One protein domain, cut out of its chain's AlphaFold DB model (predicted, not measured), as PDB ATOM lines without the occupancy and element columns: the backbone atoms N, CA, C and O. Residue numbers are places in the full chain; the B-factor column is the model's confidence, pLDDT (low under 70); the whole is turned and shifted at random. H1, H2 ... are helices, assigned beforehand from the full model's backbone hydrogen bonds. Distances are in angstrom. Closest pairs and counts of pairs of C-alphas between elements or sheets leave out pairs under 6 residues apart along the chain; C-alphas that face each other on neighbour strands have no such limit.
ATOM      1  N   LEU A  30       7.698 -60.491  37.964       40.56
ATOM      2  CA  LEU A  30       6.608 -59.591  38.346       40.56
ATOM      3  C   LEU A  30       7.034 -58.122  38.272       40.56
ATOM      4  O   LEU A  30       6.285 -57.320  37.715       40.56
ATOM      5  N   GLU A  31       8.233 -57.778  38.745       38.03
ATOM      6  CA  GLU A  31       8.719 -56.392  38.706       38.03
ATOM      7  C   GLU A  31       8.902 -55.867  37.273       38.03
ATOM      8  O   GLU A  31       8.436 -54.767  36.965       38.03
ATOM      9  N   GLU A  32       9.457 -56.664  36.349       37.38
ATOM     10  CA  GLU A  32       9.600 -56.248  34.941       37.38
ATOM     11  C   GLU A  32       8.248 -56.083  34.223       37.38
ATOM     12  O   GLU A  32       8.090 -55.202  33.373       37.38
ATOM     13  N   ARG A  33       7.229 -56.879  34.579       33.78
ATOM     14  CA  ARG A  33       5.883 -56.751  33.990       33.78
ATOM     15  C   ARG A  33       5.111 -55.558  34.549       33.78
ATOM     16  O   ARG A  33       4.356 -54.944  33.797       33.78
ATOM     17  N   ILE A  34       5.304 -55.216  35.825       46.19
ATOM     18  CA  ILE A  34       4.709 -54.025  36.448       46.19
ATOM     19  C   ILE A  34       5.336 -52.759  35.852       46.19
ATOM     20  O   ILE A  34       4.600 -51.854  35.463       46.19
ATOM     21  N   ALA A  35       6.662 -52.734  35.675       48.12
ATOM     22  CA  ALA A  35       7.360 -51.621  35.031       48.12
ATOM     23  C   ALA A  35       6.942 -51.438  33.559       48.12
ATOM     24  O   ALA A  35       6.670 -50.318  33.131       48.12
ATOM     25  N   PHE A  36       6.801 -52.529  32.793       40.19
ATOM     26  CA  PHE A  36       6.350 -52.458  31.397       40.19
ATOM     27  C   PHE A  36       4.881 -52.017  31.261       40.19
ATOM     28  O   PHE A  36       4.553 -51.226  30.376       40.19
ATOM     29  N   CYS A  37       3.987 -52.483  32.144       49.09
ATOM     30  CA  CYS A  37       2.593 -52.021  32.164       49.09
ATOM     31  C   CYS A  37       2.485 -50.546  32.580       49.09
ATOM     32  O   CYS A  37       1.608 -49.844  32.078       49.09
ATOM     33  N   TRP A  38       3.389 -50.075  33.444       56.91
ATOM     34  CA  TRP A  38       3.489 -48.666  33.816       56.91
ATOM     35  C   TRP A  38       3.952 -47.810  32.636       56.91
ATOM     36  O   TRP A  38       3.253 -46.880  32.260       56.91
ATOM     37  N   GLU A  39       5.061 -48.164  31.979       60.34
ATOM     38  CA  GLU A  39       5.641 -47.340  30.907       60.34
ATOM     39  C   GLU A  39       4.757 -47.284  29.643       60.34
ATOM     40  O   GLU A  39       4.646 -46.244  28.987       60.34
ATOM     41  N   VAL A  40       4.100 -48.393  29.281       58.16
ATOM     42  CA  VAL A  40       3.165 -48.420  28.143       58.16
ATOM     43  C   VAL A  40       1.838 -47.744  28.502       58.16
ATOM     44  O   VAL A  40       1.291 -47.012  27.676       58.16
ATOM     45  N   GLY A  41       1.338 -47.941  29.726       63.94
ATOM     46  CA  GLY A  41       0.130 -47.275  30.218       63.94
ATOM     47  C   GLY A  41       0.297 -45.758  30.331       63.94
ATOM     48  O   GLY A  41      -0.584 -45.002  29.924       63.94
ATOM     49  N   GLU A  42       1.460 -45.292  30.785       71.19
ATOM     50  CA  GLU A  42       1.807 -43.869  30.866       71.19
ATOM     51  C   GLU A  42       1.766 -43.215  29.479       71.19
ATOM     52  O   GLU A  42       1.057 -42.232  29.275       71.19
ATOM     53  N   LYS A  43       2.418 -43.819  28.475       78.12
ATOM     54  CA  LYS A  43       2.412 -43.304  27.092       78.12
ATOM     55  C   LYS A  43       1.007 -43.249  26.485       78.12
ATOM     56  O   LYS A  43       0.680 -42.289  25.787       78.12
ATOM     57  N   LEU A  44       0.175 -44.262  26.734       78.12
ATOM     58  CA  LEU A  44      -1.210 -44.298  26.247       78.12
ATOM     59  C   LEU A  44      -2.092 -43.260  26.945       78.12
ATOM     60  O   LEU A  44      -2.896 -42.592  26.290       78.12
ATOM     61  N   THR A  45      -1.920 -43.100  28.256       83.12
ATOM     62  CA  THR A  45      -2.602 -42.072  29.047       83.12
ATOM     63  C   THR A  45      -2.230 -40.689  28.534       83.12
ATOM     64  O   THR A  45      -3.118 -39.921  28.172       83.12
ATOM     65  N   ARG A  46      -0.932 -40.411  28.383       87.44
ATOM     66  CA  ARG A  46      -0.421 -39.146  27.853       87.44
ATOM     67  C   ARG A  46      -1.001 -38.828  26.479       87.44
ATOM     68  O   ARG A  46      -1.619 -37.787  26.301       87.44
ATOM     69  N   SER A  47      -0.920 -39.774  25.541       87.75
ATOM     70  CA  SER A  47      -1.506 -39.606  24.204       87.75
ATOM     71  C   SER A  47      -3.011 -39.323  24.245       87.75
ATOM     72  O   SER A  47      -3.507 -38.599  23.387       87.75
ATOM     73  N   THR A  48      -3.737 -39.884  25.216       88.81
ATOM     74  CA  THR A  48      -5.176 -39.635  25.388       88.81
ATOM     75  C   THR A  48      -5.440 -38.213  25.879       88.81
ATOM     76  O   THR A  48      -6.343 -37.552  25.372       88.81
ATOM     77  N   PHE A  49      -4.645 -37.724  26.832       89.62
ATOM     78  CA  PHE A  49      -4.749 -36.347  27.317       89.62
ATOM     79  C   PHE A  49      -4.349 -35.326  26.244       89.62
ATOM     80  O   PHE A  49      -5.051 -34.334  26.069       89.62
ATOM     81  N   GLU A  50      -3.287 -35.572  25.470       92.50
ATOM     82  CA  GLU A  50      -2.896 -34.696  24.351       92.50
ATOM     83  C   GLU A  50      -3.992 -34.604  23.283       92.50
ATOM     84  O   GLU A  50      -4.354 -33.507  22.847       92.50
ATOM     85  N   ASP A  51      -4.547 -35.752  22.879       91.94
ATOM     86  CA  ASP A  51      -5.629 -35.821  21.899       91.94
ATOM     87  C   ASP A  51      -6.893 -35.119  22.420       91.94
ATOM     88  O   ASP A  51      -7.455 -34.273  21.718       91.94
ATOM     89  N   GLY A  52      -7.284 -35.380  23.669       90.75
ATOM     90  CA  GLY A  52      -8.431 -34.737  24.312       90.75
ATOM     91  C   GLY A  52      -8.281 -33.219  24.419       90.75
ATOM     92  O   GLY A  52      -9.183 -32.480  24.021       90.75
ATOM     93  N   LEU A  53      -7.114 -32.726  24.846       90.81
ATOM     94  CA  LEU A  53      -6.823 -31.290  24.898       90.81
ATOM     95  C   LEU A  53      -6.877 -30.645  23.510       90.81
ATOM     96  O   LEU A  53      -7.452 -29.566  23.357       90.81
ATOM     97  N   SER A  54      -6.337 -31.313  22.487       93.19
ATOM     98  CA  SER A  54      -6.382 -30.811  21.106       93.19
ATOM     99  C   SER A  54      -7.813 -30.694  20.561       93.19
ATOM    100  O   SER A  54      -8.100 -29.825  19.735       93.19
ATOM    101  N   LYS A  55      -8.722 -31.538  21.059       92.69
ATOM    102  CA  LYS A  55     -10.148 -31.562  20.714       92.69
ATOM    103  C   LYS A  55     -11.008 -30.663  21.604       92.69
ATOM    104  O   LYS A  55     -12.195 -30.508  21.322       92.69
ATOM    105  N   GLY A  56     -10.434 -30.068  22.651       91.56
ATOM    106  CA  GLY A  56     -11.179 -29.297  23.646       91.56
ATOM    107  C   GLY A  56     -12.117 -30.160  24.495       91.56
ATOM    108  O   GLY A  56     -13.182 -29.688  24.896       91.56
ATOM    109  N   GLU A  57     -11.760 -31.424  24.728       93.00
ATOM    110  CA  GLU A  57     -12.514 -32.327  25.598       93.00
ATOM    111  C   GLU A  57     -12.477 -31.860  27.057       93.00
ATOM    112  O   GLU A  57     -11.541 -31.202  27.519       93.00
ATOM    113  N   THR A  58     -13.518 -32.217  27.809       94.19
ATOM    114  CA  THR A  58     -13.555 -31.926  29.242       94.19
ATOM    115  C   THR A  58     -12.624 -32.867  30.006       94.19
ATOM    116  O   THR A  58     -12.369 -33.991  29.568       94.19
ATOM    117  N   LEU A  59     -12.169 -32.463  31.200       93.38
ATOM    118  CA  LEU A  59     -11.383 -33.339  32.082       93.38
ATOM    119  C   LEU A  59     -12.085 -34.681  32.330       93.38
ATOM    120  O   LEU A  59     -11.445 -35.729  32.355       93.38
ATOM    121  N   LYS A  60     -13.415 -34.664  32.460       93.81
ATOM    122  CA  LYS A  60     -14.217 -35.877  32.620       93.81
ATOM    123  C   LYS A  60     -14.055 -36.828  31.438       93.81
ATOM    124  O   LYS A  60     -13.850 -38.021  31.655       93.81
ATOM    125  N   ASP A  61     -14.154 -36.319  30.216       93.88
ATOM    126  CA  ASP A  61     -14.062 -37.138  29.005       93.88
ATOM    127  C   ASP A  61     -12.649 -37.705  28.837       93.88
ATOM    128  O   ASP A  61     -12.495 -38.902  28.575       93.88
ATOM    129  N   MET A  62     -11.627 -36.892  29.120       93.38
ATOM    130  CA  MET A  62     -10.228 -37.326  29.107       93.38
ATOM    131  C   MET A  62      -9.954 -38.419  30.142       93.38
ATOM    132  O   MET A  62      -9.386 -39.454  29.801       93.38
ATOM    133  N   LEU A  63     -10.421 -38.253  31.385       92.69
ATOM    134  CA  LEU A  63     -10.273 -39.263  32.439       92.69
ATOM    135  C   LEU A  63     -11.013 -40.561  32.096       92.69
ATOM    136  O   LEU A  63     -10.467 -41.648  32.273       92.69
ATOM    137  N   VAL A  64     -12.234 -40.477  31.558       92.50
ATOM    138  CA  VAL A  64     -12.992 -41.659  31.114       92.50
ATOM    139  C   VAL A  64     -12.263 -42.392  29.990       92.50
ATOM    140  O   VAL A  64     -12.229 -43.625  29.985       92.50
ATOM    141  N   SER A  65     -11.692 -41.664  29.033       90.38
ATOM    142  CA  SER A  65     -10.921 -42.246  27.935       90.38
ATOM    143  C   SER A  65      -9.625 -42.876  28.441       90.38
ATOM    144  O   SER A  65      -9.348 -44.029  28.113       90.38
ATOM    145  N   ALA A  66      -8.893 -42.191  29.322       89.00
ATOM    146  CA  ALA A  66      -7.660 -42.694  29.918       89.00
ATOM    147  C   ALA A  66      -7.901 -43.978  30.725       89.00
ATOM    148  O   ALA A  66      -7.183 -44.961  30.547       89.00
ATOM    149  N   LEU A  67      -8.970 -44.045  31.524       87.19
ATOM    150  CA  LEU A  67      -9.331 -45.247  32.287       87.19
ATOM    151  C   LEU A  67      -9.680 -46.455  31.396       87.19
ATOM    152  O   LEU A  67      -9.545 -47.598  31.828       87.19
ATOM    153  N   LYS A  68     -10.087 -46.235  30.138       88.00
ATOM    154  CA  LYS A  68     -10.334 -47.316  29.163       88.00
ATOM    155  C   LYS A  68      -9.057 -47.864  28.526       88.00
ATOM    156  O   LYS A  68      -9.116 -48.912  27.886       88.00
ATOM    157  N   THR A  69      -7.913 -47.201  28.696       77.94
ATOM    158  CA  THR A  69      -6.632 -47.636  28.110       77.94
ATOM    159  C   THR A  69      -5.959 -48.785  28.876       77.94
ATOM    160  O   THR A  69      -4.859 -49.189  28.514       77.94
ATOM    161  N   ASN A  70      -6.613 -49.342  29.908       73.62
ATOM    162  CA  ASN A  70      -6.044 -50.294  30.878       73.62
ATOM    163  C   ASN A  70      -4.849 -49.745  31.677       73.62
ATOM    164  O   ASN A  70      -4.126 -50.512  32.313       73.62
ATOM    165  N   SER A  71      -4.653 -48.428  31.669       78.50
ATOM    166  CA  SER A  71      -3.644 -47.772  32.494       78.50
ATOM    167  C   SER A  71      -4.039 -47.821  33.972       78.50
ATOM    168  O   SER A  71      -5.227 -47.709  34.298       78.50
ATOM    169  N   PRO A  72      -3.070 -47.987  34.889       82.88
ATOM    170  CA  PRO A  72      -3.358 -47.953  36.314       82.88
ATOM    171  C   PRO A  72      -3.902 -46.575  36.706       82.88
ATOM    172  O   PRO A  72      -3.416 -45.544  36.244       82.88
ATOM    173  N   MET A  73      -4.905 -46.550  37.587       86.94
ATOM    174  CA  MET A  73      -5.577 -45.309  37.992       86.94
ATOM    175  C   MET A  73      -4.605 -44.281  38.584       86.94
ATOM    176  O   MET A  73      -4.742 -43.100  38.296       86.94
ATOM    177  N   CYS A  74      -3.602 -44.710  39.354       84.81
ATOM    178  CA  CYS A  74      -2.566 -43.818  39.877       84.81
ATOM    179  C   CYS A  74      -1.729 -43.164  38.765       84.81
ATOM    180  O   CYS A  74      -1.415 -41.984  38.872       84.81
ATOM    181  N   GLY A  75      -1.445 -43.874  37.668       84.12
ATOM    182  CA  GLY A  75      -0.793 -43.298  36.488       84.12
ATOM    183  C   GLY A  75      -1.679 -42.271  35.779       84.12
ATOM    184  O   GLY A  75      -1.211 -41.196  35.424       84.12
ATOM    185  N   VAL A  76      -2.982 -42.550  35.656       88.81
ATOM    186  CA  VAL A  76      -3.961 -41.583  35.119       88.81
ATOM    187  C   VAL A  76      -4.025 -40.315  35.974       88.81
ATOM    188  O   VAL A  76      -4.069 -39.209  35.438       88.81
ATOM    189  N   LEU A  77      -4.004 -40.467  37.299       89.19
ATOM    190  CA  LEU A  77      -3.990 -39.348  38.237       89.19
ATOM    191  C   LEU A  77      -2.690 -38.540  38.136       89.19
ATOM    192  O   LEU A  77      -2.764 -37.319  38.029       89.19
ATOM    193  N   ALA A  78      -1.530 -39.197  38.112       84.69
ATOM    194  CA  ALA A  78      -0.235 -38.533  37.985       84.69
ATOM    195  C   ALA A  78      -0.132 -37.733  36.675       84.69
ATOM    196  O   ALA A  78       0.130 -36.533  36.715       84.69
ATOM    197  N   GLU A  79      -0.459 -38.345  35.530       87.31
ATOM    198  CA  GLU A  79      -0.436 -37.652  34.233       87.31
ATOM    199  C   GLU A  79      -1.413 -36.470  34.205       87.31
ATOM    200  O   GLU A  79      -1.084 -35.406  33.691       87.31
ATOM    201  N   SER A  80      -2.601 -36.595  34.806       87.12
ATOM    202  CA  SER A  80      -3.543 -35.469  34.851       87.12
ATOM    203  C   SER A  80      -2.985 -34.243  35.595       87.12
ATOM    204  O   SER A  80      -3.326 -33.114  35.244       87.12
ATOM    205  N   GLN A  81      -2.080 -34.429  36.562       84.50
ATOM    206  CA  GLN A  81      -1.397 -33.308  37.215       84.50
ATOM    207  C   GLN A  81      -0.378 -32.622  36.296       84.50
ATOM    208  O   GLN A  81      -0.228 -31.400  36.368       84.50
ATOM    209  N   ASP A  82       0.285 -33.374  35.414       86.81
ATOM    210  CA  ASP A  82       1.260 -32.827  34.460       86.81
ATOM    211  C   ASP A  82       0.597 -31.889  33.434       86.81
ATOM    212  O   ASP A  82       1.221 -30.943  32.947       86.81
ATOM    213  N   TYR A  83      -0.706 -32.068  33.189       85.69
ATOM    214  CA  TYR A  83      -1.539 -31.174  32.375       85.69
ATOM    215  C   TYR A  83      -2.159 -30.000  33.150       85.69
ATOM    216  O   TYR A  83      -3.081 -29.353  32.660       85.69
ATOM    217  N   GLN A  84      -1.628 -29.678  34.336       85.81
ATOM    218  CA  GLN A  84      -2.019 -28.529  35.168       85.81
ATOM    219  C   GLN A  84      -3.451 -28.575  35.730       85.81
ATOM    220  O   GLN A  84      -3.933 -27.564  36.247       85.81
ATOM    221  N   PHE A  85      -4.126 -29.727  35.697       89.06
ATOM    222  CA  PHE A  85      -5.379 -29.892  36.431       89.06
ATOM    223  C   PHE A  85      -5.100 -29.929  37.935       89.06
ATOM    224  O   PHE A  85      -4.133 -30.541  38.402       89.06
ATOM    225  N   SER A  86      -5.946 -29.265  38.723       92.94
ATOM    226  CA  SER A  86      -5.772 -29.282  40.177       92.94
ATOM    227  C   SER A  86      -6.121 -30.661  40.740       92.94
ATOM    228  O   SER A  86      -7.083 -31.292  40.302       92.94
ATOM    229  N   GLN A  87      -5.379 -31.125  41.752       91.81
ATOM    230  CA  GLN A  87      -5.668 -32.407  42.415       91.81
ATOM    231  C   GLN A  87      -7.124 -32.487  42.898       91.81
ATOM    232  O   GLN A  87      -7.758 -33.533  42.796       91.81
ATOM    233  N   GLU A  88      -7.675 -31.375  43.390       93.75
ATOM    234  CA  GLU A  88      -9.067 -31.292  43.834       93.75
ATOM    235  C   GLU A  88     -10.057 -31.513  42.682       93.75
ATOM    236  O   GLU A  88     -10.961 -32.341  42.805       93.75
ATOM    237  N   GLU A  89      -9.853 -30.843  41.548       95.25
ATOM    238  CA  GLU A  89     -10.685 -30.995  40.349       95.25
ATOM    239  C   GLU A  89     -10.636 -32.428  39.799       95.25
ATOM    240  O   GLU A  89     -11.674 -33.008  39.460       95.25
ATOM    241  N   ILE A  90      -9.445 -33.034  39.771       94.81
ATOM    242  CA  ILE A  90      -9.244 -34.418  39.334       94.81
ATOM    243  C   ILE A  90     -10.038 -35.380  40.228       94.81
ATOM    244  O   ILE A  90     -10.819 -36.192  39.725       94.81
ATOM    245  N   LEU A  91      -9.893 -35.275  41.554       95.50
ATOM    246  CA  LEU A  91     -10.589 -36.152  42.502       95.50
ATOM    247  C   LEU A  91     -12.112 -35.984  42.439       95.50
ATOM    248  O   LEU A  91     -12.835 -36.980  42.392       95.50
ATOM    249  N   GLN A  92     -12.611 -34.746  42.388       95.88
ATOM    250  CA  GLN A  92     -14.048 -34.476  42.250       95.88
ATOM    251  C   GLN A  92     -14.609 -35.058  40.944       95.88
ATOM    252  O   GLN A  92     -15.705 -35.634  40.920       95.88
ATOM    253  N   THR A  93     -13.841 -34.968  39.858       95.69
ATOM    254  CA  THR A  93     -14.236 -35.529  38.564       95.69
ATOM    255  C   THR A  93     -14.247 -37.057  38.597       95.69
ATOM    256  O   THR A  93     -15.212 -37.664  38.135       95.69
ATOM    257  N   MET A  94     -13.249 -37.694  39.218       94.69
ATOM    258  CA  MET A  94     -13.214 -39.151  39.414       94.69
ATOM    259  C   MET A  94     -14.411 -39.661  40.229       94.69
ATOM    260  O   MET A  94     -15.024 -40.669  39.868       94.69
ATOM    261  N   LEU A  95     -14.807 -38.940  41.283       92.94
ATOM    262  CA  LEU A  95     -16.023 -39.249  42.045       92.94
ATOM    263  C   LEU A  95     -17.284 -39.108  41.182       92.94
ATOM    264  O   LEU A  95     -18.170 -39.958  41.236       92.94
ATOM    265  N   THR A  96     -17.339 -38.088  40.323       93.88
ATOM    266  CA  THR A  96     -18.455 -37.863  39.384       93.88
ATOM    267  C   THR A  96     -18.548 -38.947  38.304       93.88
ATOM    268  O   THR A  96     -19.641 -39.265  37.834       93.88
ATOM    269  N   ILE A  97     -17.418 -39.539  37.909       92.69
ATOM    270  CA  ILE A  97     -17.363 -40.702  37.007       92.69
ATOM    271  C   ILE A  97     -17.901 -41.969  37.704       92.69
ATOM    272  O   ILE A  97     -18.281 -42.925  37.030       92.69
ATOM    273  N   GLY A  98     -18.008 -41.964  39.037       89.88
ATOM    274  CA  GLY A  98     -18.517 -43.081  39.831       89.88
ATOM    275  C   GLY A  98     -17.425 -44.033  40.317       89.88
ATOM    276  O   GLY A  98     -17.719 -45.183  40.641       89.88
ATOM    277  N   ILE A  99     -16.166 -43.584  40.365       89.75
ATOM    278  CA  ILE A  99     -15.085 -44.369  40.959       89.75
ATOM    279  C   ILE A  99     -15.340 -44.534  42.460       89.75
ATOM    280  O   ILE A  99     -15.626 -43.570  43.170       89.75
ATOM    281  N   ALA A 100     -15.218 -45.769  42.951       89.19
ATOM    282  CA  ALA A 100     -15.361 -46.063  44.370       89.19
ATOM    283  C   ALA A 100     -14.310 -45.301  45.191       89.19
ATOM    284  O   ALA A 100     -13.115 -45.379  44.897       89.19
ATOM    285  N   ALA A 101     -14.766 -44.617  46.245       87.19
ATOM    286  CA  ALA A 101     -13.928 -43.809  47.129       87.19
ATOM    287  C   ALA A 101     -12.684 -44.571  47.610       87.19
ATOM    288  O   ALA A 101     -11.574 -44.070  47.486       87.19
ATOM    289  N   ASP A 102     -12.845 -45.815  48.062       86.25
ATOM    290  CA  ASP A 102     -11.746 -46.601  48.625       86.25
ATOM    291  C   ASP A 102     -10.619 -46.876  47.610       86.25
ATOM    292  O   ASP A 102      -9.436 -46.835  47.953       86.25
ATOM    293  N   SER A 103     -10.981 -47.131  46.348       86.25
ATOM    294  CA  SER A 103     -10.023 -47.324  45.252       86.25
ATOM    295  C   SER A 103      -9.362 -46.010  44.847       86.25
ATOM    296  O   SER A 103      -8.158 -45.983  44.598       86.25
ATOM    297  N   LEU A 104     -10.140 -44.923  44.812       89.44
ATOM    298  CA  LEU A 104      -9.647 -43.592  44.468       89.44
ATOM    299  C   LEU A 104      -8.632 -43.084  45.494       89.44
ATOM    300  O   LEU A 104      -7.611 -42.529  45.105       89.44
ATOM    301  N   ILE A 105      -8.880 -43.311  46.787       87.06
ATOM    302  CA  ILE A 105      -7.970 -42.904  47.863       87.06
ATOM    303  C   ILE A 105      -6.614 -43.580  47.689       87.06
ATOM    304  O   ILE A 105      -5.604 -42.889  47.640       87.06
ATOM    305  N   LYS A 106      -6.584 -44.910  47.538       82.94
ATOM    306  CA  LYS A 106      -5.327 -45.652  47.349       82.94
ATOM    307  C   LYS A 106      -4.568 -45.152  46.121       82.94
ATOM    308  O   LYS A 106      -3.405 -44.789  46.231       82.94
ATOM    309  N   ALA A 107      -5.261 -45.039  44.987       85.00
ATOM    310  CA  ALA A 107      -4.657 -44.571  43.746       85.00
ATOM    311  C   ALA A 107      -4.125 -43.131  43.842       85.00
ATOM    312  O   ALA A 107      -3.080 -42.840  43.272       85.00
ATOM    313  N   ALA A 108      -4.818 -42.236  44.551       86.19
ATOM    314  CA  ALA A 108      -4.388 -40.852  44.737       86.19
ATOM    315  C   ALA A 108      -3.145 -40.753  45.627       86.19
ATOM    316  O   ALA A 108      -2.216 -40.018  45.300       86.19
ATOM    317  N   ILE A 109      -3.098 -41.523  46.716       84.31
ATOM    318  CA  ILE A 109      -1.915 -41.599  47.584       84.31
ATOM    319  C   ILE A 109      -0.719 -42.170  46.808       84.31
ATOM    320  O   ILE A 109       0.363 -41.589  46.858       84.31
ATOM    321  N   ASP A 110      -0.926 -43.235  46.030       80.50
ATOM    322  CA  ASP A 110       0.113 -43.834  45.178       80.50
ATOM    323  C   ASP A 110       0.580 -42.880  44.062       80.50
ATOM    324  O   ASP A 110       1.744 -42.906  43.670       80.50
ATOM    325  N   ALA A 111      -0.308 -42.007  43.574       80.31
ATOM    326  CA  ALA A 111       0.014 -40.940  42.623       80.31
ATOM    327  C   ALA A 111       0.716 -39.729  43.272       80.31
ATOM    328  O   ALA A 111       1.110 -38.802  42.571       80.31
ATOM    329  N   GLY A 112       0.879 -39.711  44.601       81.31
ATOM    330  CA  GLY A 112       1.540 -38.624  45.326       81.31
ATOM    331  C   GLY A 112       0.649 -37.415  45.625       81.31
ATOM    332  O   GLY A 112       1.164 -36.319  45.857       81.31
ATOM    333  N   PHE A 113      -0.677 -37.581  45.623       84.88
ATOM    334  CA  PHE A 113      -1.600 -36.509  46.000       84.88
ATOM    335  C   PHE A 113      -1.460 -36.178  47.485       84.88
ATOM    336  O   PHE A 113      -1.163 -37.056  48.298       84.88
ATOM    337  N   ASP A 114      -1.719 -34.917  47.848       84.94
ATOM    338  CA  ASP A 114      -1.717 -34.515  49.255       84.94
ATOM    339  C   ASP A 114      -2.829 -35.272  50.001       84.94
ATOM    340  O   ASP A 114      -4.016 -35.078  49.710       84.94
ATOM    341  N   PRO A 115      -2.494 -36.111  50.990       83.69
ATOM    342  CA  PRO A 115      -3.501 -36.880  51.703       83.69
ATOM    343  C   PRO A 115      -4.518 -36.014  52.466       83.69
ATOM    344  O   PRO A 115      -5.653 -36.448  52.664       83.69
ATOM    345  N   LEU A 116      -4.161 -34.785  52.875       85.69
ATOM    346  CA  LEU A 116      -5.130 -33.848  53.469       85.69
ATOM    347  C   LEU A 116      -6.169 -33.395  52.450       85.69
ATOM    348  O   LEU A 116      -7.346 -33.238  52.787       85.69
ATOM    349  N   LEU A 117      -5.735 -33.173  51.212       89.50
ATOM    350  CA  LEU A 117      -6.619 -32.841  50.108       89.50
ATOM    351  C   LEU A 117      -7.501 -34.047  49.764       89.50
ATOM    352  O   LEU A 117      -8.714 -33.886  49.646       89.50
ATOM    353  N   VAL A 118      -6.936 -35.259  49.712       88.44
ATOM    354  CA  VAL A 118      -7.711 -36.495  49.502       88.44
ATOM    355  C   VAL A 118      -8.771 -36.672  50.598       88.44
ATOM    356  O   VAL A 118      -9.935 -36.908  50.284       88.44
ATOM    357  N   ALA A 119      -8.416 -36.475  51.873       87.69
ATOM    358  CA  ALA A 119      -9.356 -36.528  52.999       87.69
ATOM    359  C   ALA A 119     -10.474 -35.489  52.887       87.69
ATOM    360  O   ALA A 119     -11.625 -35.781  53.205       87.69
ATOM    361  N   ARG A 120     -10.148 -34.280  52.427       88.69
ATOM    362  CA  ARG A 120     -11.126 -33.203  52.251       88.69
ATOM    363  C   ARG A 120     -12.117 -33.499  51.129       88.69
ATOM    364  O   ARG A 120     -13.297 -33.210  51.291       88.69
ATOM    365  N   VAL A 121     -11.638 -34.034  50.005       91.12
ATOM    366  CA  VAL A 121     -12.460 -34.249  48.806       91.12
ATOM    367  C   VAL A 121     -13.239 -35.562  48.876       91.12
ATOM    368  O   VAL A 121     -14.411 -35.594  48.512       91.12
ATOM    369  N   VAL A 122     -12.607 -36.642  49.341       88.88
ATOM    370  CA  VAL A 122     -13.190 -37.996  49.326       88.88
ATOM    371  C   VAL A 122     -13.837 -38.379  50.665       88.88
ATOM    372  O   VAL A 122     -14.741 -39.212  50.684       88.88
ATOM    373  N   GLY A 123     -13.415 -37.756  51.770       86.12
ATOM    374  CA  GLY A 123     -13.926 -37.999  53.124       86.12
ATOM    375  C   GLY A 123     -12.860 -38.579  54.055       86.12
ATOM    376  O   GLY A 123     -12.237 -39.601  53.759       86.12
ATOM    377  N   ALA A 124     -12.644 -37.942  55.206       78.75
ATOM    378  CA  ALA A 124     -11.617 -38.344  56.171       78.75
ATOM    379  C   ALA A 124     -11.906 -39.719  56.795       78.75
ATOM    380  O   ALA A 124     -10.995 -40.514  57.009       78.75
ATOM    381  N   GLU A 125     -13.181 -40.035  57.016       79.25
ATOM    382  CA  GLU A 125     -13.645 -41.324  57.530       79.25
ATOM    383  C   GLU A 125     -13.313 -42.489  56.589       79.25
ATOM    384  O   GLU A 125     -13.106 -43.617  57.036       79.25
ATOM    385  N   LYS A 126     -13.224 -42.216  55.281       77.25
ATOM    386  CA  LYS A 126     -12.837 -43.209  54.275       77.25
ATOM    387  C   LYS A 126     -11.345 -43.492  54.315       77.25
ATOM    388  O   LYS A 126     -10.954 -44.644  54.176       77.25
ATOM    389  N   LEU A 127     -10.524 -42.473  54.561       73.19
ATOM    390  CA  LEU A 127      -9.095 -42.673  54.786       73.19
ATOM    391  C   LEU A 127      -8.867 -43.496  56.058       73.19
ATOM    392  O   LEU A 127      -8.200 -44.527  56.006       73.19
ATOM    393  N   GLU A 128      -9.470 -43.094  57.177       71.69
ATOM    394  CA  GLU A 128      -9.324 -43.799  58.458       71.69
ATOM    395  C   GLU A 128      -9.754 -45.276  58.349       71.69
ATOM    396  O   GLU A 128      -9.048 -46.163  58.829       71.69
ATOM    397  N   GLY A 129     -10.851 -45.559  57.633       70.94
ATOM    398  CA  GLY A 129     -11.321 -46.923  57.357       70.94
ATOM    399  C   GLY A 129     -10.361 -47.787  56.525       70.94
ATOM    400  O   GLY A 129     -10.486 -49.011  56.529       70.94
ATOM    401  N   LEU A 130      -9.384 -47.176  55.849       70.19
ATOM    402  CA  LEU A 130      -8.326 -47.852  55.091       70.19
ATOM    403  C   LEU A 130      -7.005 -47.975  55.868       70.19
ATOM    404  O   LEU A 130      -6.013 -48.432  55.303       70.19
TER     405      LEU A 130
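What this domain is: This is residues 30 to 130 of the 157 residues of an uncharacterized protein of Desulfuromonas sp (UniProt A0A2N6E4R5). One long helix, H1, makes the base, and six short helices are piled over one side of it: H2 and H3 pack on H1, H4 and H5 come next, H6 covers H4 and H5, and H7 closes the pile at the end far from H1. The first residues of H1, 30 to 36, stick out past the pile. The printed part has 101 residues with seven named helices, H1 to H7 in order along the chain, and no named strand; its class is all helix. The whole is compact, with a radius of gyration of the C-alphas of 13.3 A and spans of 37 by 36 by 21 A.

How they stand to each other: H1, residues 30 to 55, touches H2, residues 59 to 67, with its residues 44 to 52 alone; the closest C-alphas, those of Thr 45 and Ala 66, are 5.2 A apart. These two helices form a hairpin at a shallow tilt of 32 degrees, only just short of steep. With residues 38 to 49 alone H1 touches H3, residues 73 to 82, the same way at a steep tilt of 48 degrees; the closest C-alphas are those of Glu 42 and Gly 75, 6.2 A. H2 touches H4, residues 87 to 97, closest at the C-alphas of Lys 60 and Thr 93, 6.0 A. H3 touches H5, residues 101 to 110, at a steep tilt of 58 degrees, and the closest C-alphas, of Cys 74 and Ala 107, are 4.5 A apart. H6, residues 115 to 122, forms a hairpin with H5 at a shallow tilt of 25 degrees; the closest C-alphas are those of Ala 101 and Val 122, 6.3 A. H7, residues 124 to 129, is about perpendicular to H5 at 89 degrees, and they touch, closest at the C-alphas of Asp 102 and Lys 126, 6.7 A. H6 and H7 touch only at the corner. H1 is apart from H4, H5, H6 and H7. In each of the seven helices every O i to N i+4 pair is within hydrogen-bond range.

Where its parts are: H1 begins at C-alpha 30, (6.608, -59.591, 38.346), and ends at C-alpha 55, (-10.148, -31.562, 20.714), 37.1 A away. From first to last C-alpha H2 is 12.1 A long, H3 14.7 A, H4 15.3 A, H5 14.2 A, H6 10.0 A and H7 8.7 A. H7 ends at C-alpha 129, (-11.321, -46.923, 57.357).

The domain as a whole: The two C-alphas farthest apart, those of Ser 54 and Gly 129, are 40.0 A apart. The printed part has no cut, and its six links between helices are tight. The mean pLDDT of the printed part is 82.3; residues 30 to 41 are under 70.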